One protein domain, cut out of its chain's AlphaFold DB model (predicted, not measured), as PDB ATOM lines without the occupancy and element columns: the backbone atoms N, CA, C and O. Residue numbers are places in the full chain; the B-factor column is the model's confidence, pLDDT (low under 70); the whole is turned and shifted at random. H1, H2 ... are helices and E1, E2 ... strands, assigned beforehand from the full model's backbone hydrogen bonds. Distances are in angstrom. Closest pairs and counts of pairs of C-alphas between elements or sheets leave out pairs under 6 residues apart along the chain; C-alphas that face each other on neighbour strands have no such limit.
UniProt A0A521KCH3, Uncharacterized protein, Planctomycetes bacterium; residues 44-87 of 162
ATOM      1  N   ASP A  44     146.065 140.138 122.443       94.06
ATOM      2  CA  ASP A  44     145.030 140.642 121.557       94.06
ATOM      3  C   ASP A  44     144.444 139.496 120.726       94.06
ATOM      4  O   ASP A  44     145.160 138.668 120.155       94.06
ATOM      5  N   VAL A  45     143.119 139.453 120.657       96.50
ATOM      6  CA  VAL A  45     142.357 138.637 119.718       96.50
ATOM      7  C   VAL A  45     142.152 139.469 118.461       96.50
ATOM      8  O   VAL A  45     141.493 140.510 118.498       96.50
ATOM      9  N   VAL A  46     142.725 139.008 117.354       97.19
ATOM     10  CA  VAL A  46     142.601 139.668 116.052       97.19
ATOM     11  C   VAL A  46     141.295 139.246 115.389       97.19
ATOM     12  O   VAL A  46     141.028 138.055 115.233       97.19
ATOM     13  N   HIS A  47     140.496 140.226 114.978       96.69
ATOM     14  CA  HIS A  47     139.243 140.027 114.259       96.69
ATOM     15  C   HIS A  47     139.370 140.520 112.824       96.69
ATOM     16  O   HIS A  47     139.625 141.699 112.574       96.69
ATOM     17  N   GLU A  48     139.121 139.628 111.869       94.94
ATOM     18  CA  GLU A  48     138.998 140.001 110.464       94.94
ATOM     19  C   GLU A  48     137.571 140.473 110.172       94.94
ATOM     20  O   GLU A  48     136.637 139.679 110.048       94.94
ATOM     21  N   ASN A  49     137.381 141.788 110.054       95.25
ATOM     22  CA  ASN A  49     136.074 142.379 109.786       95.25
ATOM     23  C   ASN A  49     136.017 143.057 108.408       95.25
ATOM     24  O   ASN A  49     136.854 143.883 108.054       95.25
ATOM     25  N   LYS A  50     134.974 142.739 107.629       95.75
ATOM     26  CA  LYS A  50     134.716 143.365 106.315       95.75
ATOM     27  C   LYS A  50     133.996 144.710 106.425       95.75
ATOM     28  O   LYS A  50     134.096 145.553 105.537       95.75
ATOM     29  N   ARG A  51     133.246 144.902 107.513       96.44
ATOM     30  CA  ARG A  51     132.487 146.120 107.806       96.44
ATOM     31  C   ARG A  51     132.997 146.760 109.085       96.44
ATOM     32  O   ARG A  51     133.323 146.071 110.046       96.44
ATOM     33  N   CYS A  52     133.044 148.080 109.085       96.56
ATOM     34  CA  CYS A  52     133.406 148.911 110.214       96.56
ATOM     35  C   CYS A  52     132.360 148.762 111.332       96.56
ATOM     36  O   CYS A  52     131.213 149.162 111.126       96.56
ATOM     37  N   PRO A  53     132.719 148.263 112.526       96.44
ATOM     38  CA  PRO A  53     131.762 148.111 113.626       96.44
ATOM     39  C   PRO A  53     131.261 149.458 114.179       96.44
ATOM     40  O   PRO A  53     130.190 149.525 114.776       96.44
ATOM     41  N   ALA A  54     131.992 150.554 113.946       95.12
ATOM     42  CA  ALA A  54     131.566 151.897 114.339       95.12
ATOM     43  C   ALA A  54     130.486 152.481 113.411       95.12
ATOM     44  O   ALA A  54     129.542 153.106 113.889       95.12
ATOM     45  N   THR A  55     130.609 152.281 112.093       94.19
ATOM     46  CA  THR A  55     129.786 152.990 111.091       94.19
ATOM     47  C   THR A  55     128.918 152.082 110.216       94.19
ATOM     48  O   THR A  55     128.042 152.579 109.520       94.19
ATOM     49  N   GLY A  56     129.159 150.769 110.201       93.38
ATOM     50  CA  GLY A  56     128.498 149.794 109.320       93.38
ATOM     51  C   GLY A  56     128.974 149.805 107.859       93.38
ATOM     52  O   GLY A  56     128.604 148.912 107.087       93.38
ATOM     53  N   ALA A  57     129.800 150.785 107.480       94.44
ATOM     54  CA  ALA A  57     130.391 150.914 106.150       94.44
ATOM     55  C   ALA A  57     131.477 149.856 105.904       94.44
ATOM     56  O   ALA A  57     132.031 149.300 106.850       94.44
ATOM     57  N   GLU A  58     131.810 149.589 104.647       96.31
ATOM     58  CA  GLU A  58     132.886 148.654 104.300       96.31
ATOM     59  C   GLU A  58     134.271 149.193 104.688       96.31
ATOM     60  O   GLU A  58     134.507 150.403 104.738       96.31
ATOM     61  N   ILE A  59     135.184 148.272 104.997       96.62
ATOM     62  CA  ILE A  59     136.587 148.575 105.283       96.62
ATOM     63  C   ILE A  59     137.318 148.831 103.962       96.62
ATOM     64  O   ILE A  59     137.380 147.961 103.095       96.62
ATOM     65  N   GLY A  60     137.857 150.043 103.812       93.19
ATOM     66  CA  GLY A  60     138.558 150.498 102.612       93.19
ATOM     67  C   GLY A  60     140.056 150.720 102.827       93.19
ATOM     68  O   GLY A  60     140.649 150.256 103.798       93.19
ATOM     69  N   LYS A  61     140.681 151.469 101.910       94.38
ATOM     70  CA  LYS A  61     142.126 151.766 101.944       94.38
ATOM     71  C   LYS A  61     142.540 152.662 103.115       94.38
ATOM     72  O   LYS A  61     143.659 152.545 103.590       94.38
ATOM     73  N   GLU A  62     141.636 153.518 103.582       96.19
ATOM     74  CA  GLU A  62     141.863 154.440 104.707       96.19
ATOM     75  C   GLU A  62     141.679 153.772 106.076       96.19
ATOM     76  O   GLU A  62     141.723 154.439 107.111       96.19
ATOM     77  N   ALA A  63     141.450 152.456 106.093       96.88
ATOM     78  CA  ALA A  63     141.107 151.755 107.307       96.88
ATOM     79  C   ALA A  63     142.251 151.726 108.317       96.88
ATOM     80  O   ALA A  63     143.387 151.366 107.999       96.88
ATOM     81  N   VAL A  64     141.893 152.041 109.557       97.50
ATOM     82  CA  VAL A  64     142.798 152.151 110.698       97.50
ATOM     83  C   VAL A  64     142.587 150.959 111.620       97.50
ATOM     84  O   VAL A  64     141.449 150.560 111.877       97.50
ATOM     85  N   ASP A  65     143.679 150.416 112.145       97.38
ATOM     86  CA  ASP A  65     143.625 149.359 113.146       97.38
ATOM     87  C   ASP A  65     143.371 149.960 114.533       97.38
ATOM     88  O   ASP A  65     143.953 150.973 114.933       97.38
ATOM     89  N   VAL A  66     142.467 149.333 115.275       96.81
ATOM     90  CA  VAL A  66     142.051 149.743 116.612       96.81
ATOM     91  C   VAL A  66     142.171 148.542 117.533       96.81
ATOM     92  O   VAL A  66     141.773 147.437 117.172       96.81
ATOM     93  N   VAL A  67     142.691 148.780 118.737       96.44
ATOM     94  CA  VAL A  67     142.738 147.778 119.802       96.44
ATOM     95  C   VAL A  67     141.933 148.285 120.993       96.44
ATOM     96  O   VAL A  67     142.234 149.345 121.543       96.44
ATOM     97  N   LEU A  68     140.895 147.544 121.383       96.19
ATOM     98  CA  LEU A  68     140.053 147.837 122.545       96.19
ATOM     99  C   LEU A  68     139.811 146.556 123.333       96.19
ATOM    100  O   LEU A  68     139.369 145.569 122.762       96.19
ATOM    101  N   GLN A  69     140.080 146.582 124.640       95.19
ATOM    102  CA  GLN A  69     139.852 145.442 125.547       95.19
ATOM    103  C   GLN A  69     140.389 144.095 125.028       95.19
ATOM    104  O   GLN A  69     139.678 143.093 125.039       95.19
ATOM    105  N   GLY A  70     141.628 144.075 124.527       95.69
ATOM    106  CA  GLY A  70     142.228 142.870 123.959       95.69
ATOM    107  C   GLY A  70     141.618 142.423 122.630       95.69
ATOM    108  O   GLY A  70     141.796 141.276 122.241       95.69
ATOM    109  N   HIS A  71     140.872 143.278 121.931       97.56
ATOM    110  CA  HIS A  71     140.352 142.995 120.598       97.56
ATOM    111  C   HIS A  71     140.960 143.954 119.586       97.56
ATOM    112  O   HIS A  71     140.728 145.162 119.660       97.56
ATOM    113  N   GLN A  72     141.701 143.400 118.632       97.44
ATOM    114  CA  GLN A  72     142.253 144.126 117.496       97.44
ATOM    115  C   GLN A  72     141.332 143.955 116.286       97.44
ATOM    116  O   GLN A  72     140.981 142.836 115.923       97.44
ATOM    117  N   PHE A  73     140.933 145.057 115.660       97.94
ATOM    118  CA  PHE A  73     140.036 145.072 114.502       97.94
ATOM    119  C   PHE A  73     140.243 146.340 113.672       97.94
ATOM    120  O   PHE A  73     140.912 147.278 114.106       97.94
ATOM    121  N   ARG A  74     139.644 146.395 112.479       98.06
ATOM    122  CA  ARG A  74     139.761 147.551 111.580       98.06
ATOM    123  C   ARG A  74     138.519 148.428 111.636       98.06
ATOM    124  O   ARG A  74     137.388 147.944 111.672       98.06
ATOM    125  N   VAL A  75     138.709 149.738 111.578       98.25
ATOM    126  CA  VAL A  75     137.637 150.724 111.380       98.25
ATOM    127  C   VAL A  75     137.876 151.500 110.095       98.25
ATOM    128  O   VAL A  75     138.983 151.505 109.570       98.25
ATOM    129  N   ARG A  76     136.830 152.141 109.565       97.56
ATOM    130  CA  ARG A  76     136.856 152.758 108.230       97.56
ATOM    131  C   ARG A  76     137.954 153.814 108.056       97.56
ATOM    132  O   ARG A  76     138.550 153.858 106.990       97.56
ATOM    133  N   ASP A  77     138.154 154.663 109.060       97.62
ATOM    134  CA  ASP A  77     139.036 155.833 109.015       97.62
ATOM    135  C   ASP A  77     139.401 156.306 110.441       97.62
ATOM    136  O   ASP A  77     138.928 155.755 111.443       97.62
ATOM    137  N   ALA A  78     140.233 157.348 110.547       97.25
ATOM    138  CA  ALA A  78     140.669 157.916 111.827       97.25
ATOM    139  C   ALA A  78     139.508 158.449 112.689       97.25
ATOM    140  O   ALA A  78     139.510 158.268 113.908       97.25
ATOM    141  N   LYS A  79     138.472 159.030 112.072       97.19
ATOM    142  CA  LYS A  79     137.288 159.532 112.787       97.19
ATOM    143  C   LYS A  79     136.479 158.382 113.390       97.19
ATOM    144  O   LYS A  79     135.984 158.475 114.512       97.19
ATOM    145  N   ALA A  80     136.372 157.266 112.674       97.12
ATOM    146  CA  ALA A  80     135.776 156.043 113.191       97.12
ATOM    147  C   ALA A  80     136.612 155.438 114.332       97.12
ATOM    148  O   ALA A  80     136.037 154.854 115.251       97.12
ATOM    149  N   ALA A  81     137.940 155.604 114.317       96.62
ATOM    150  CA  ALA A  81     138.811 155.167 115.409       96.62
ATOM    151  C   ALA A  81     138.598 155.990 116.686       96.62
ATOM    152  O   ALA A  81     138.517 155.419 117.774       96.62
ATOM    153  N   GLU A  82     138.448 157.310 116.570       95.94
ATOM    154  CA  GLU A  82     138.067 158.175 117.695       95.94
ATOM    155  C   GLU A  82     136.709 157.767 118.265       95.94
ATOM    156  O   GLU A  82     136.601 157.473 119.457       95.94
ATOM    157  N   TYR A  83     135.698 157.628 117.399       95.12
ATOM    158  CA  TYR A  83     134.373 157.166 117.812       95.12
ATOM    159  C   TYR A  83     134.432 155.812 118.531       95.12
ATOM    160  O   TYR A  83     133.755 155.630 119.545       95.12
ATOM    161  N   ALA A  84     135.240 154.871 118.031       96.31
ATOM    162  CA  ALA A  84     135.392 153.549 118.624       96.31
ATOM    163  C   ALA A  84     135.991 153.595 120.031       96.31
ATOM    164  O   ALA A  84     135.501 152.893 120.911       96.31
ATOM    165  N   ARG A  85     136.996 154.442 120.275       94.75
ATOM    166  CA  ARG A  85     137.580 154.611 121.616       94.75
ATOM    167  C   ARG A  85     136.570 155.199 122.597       94.75
ATOM    168  O   ARG A  85     136.455 154.731 123.726       94.75
ATOM    169  N   GLU A  86     135.785 156.176 122.153       94.19
ATOM    170  CA  GLU A  86     134.770 156.818 122.990       94.19
ATOM    171  C   GLU A  86     133.543 155.938 123.265       94.19
ATOM    172  O   GLU A  86     132.926 156.053 124.323       94.19
ATOM    173  N   ASN A  87     133.188 155.064 122.321       94.94
ATOM    174  CA  ASN A  87     131.999 154.207 122.364       94.94
ATOM    175  C   ASN A  87     132.382 152.722 122.356       94.94
ATOM    176  O   ASN A  87     131.720 151.904 121.708       94.94
TER     177      ASN A  87
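What this domain is: This is residues 44 to 87 of the 162 residues of an uncharacterized protein of Planctomycetes bacterium (UniProt A0A521KCH3). A small two-stranded hairpin, E1 and E2, has the helix H1 packed beside it, mainly near E1, while a long stretch with no named element, residues 44 to 63, begins beside E2 and loops round to E1. The printed part has 44 residues, under half of them in named elements, in the order E1, E2, H1; the class is mixed, helices and strands. It is compact, with a radius of gyration of the C-alphas of 9.2 A, and rounded, spanning 22 by 21 by 15 A.

Where its parts are: Start at C-alpha 44, (145.030, 140.642, 121.557). After residue 63 find E1, residues 64 to 68, 12.9 A long, then E2, residues 71 to 75, 12.3 A. H1, residues 78 to 86, runs 12.7 A to C-alpha 86 at (134.770, 156.818, 122.990).

How they stand to each other: E1 and E2 are antiparallel at 148 degrees; look for N 66 and O 73, within hydrogen-bond range at 2.8 A. Residues 45 to 46 pair, parallel, with residues 71 to 72 of E2. The closest C-alphas of E1 and H1 are those of Val 64 and Ala 78, 6.2 A apart. In H1 every O i to N i+4 pair is within hydrogen-bond range.

The domain as a whole: The C-alphas farthest apart, Lys 61 and Gln 69, are 24.5 A apart. The printed part has no cut, both links between elements are tight, and no printed residue is under 70 in pLDDT.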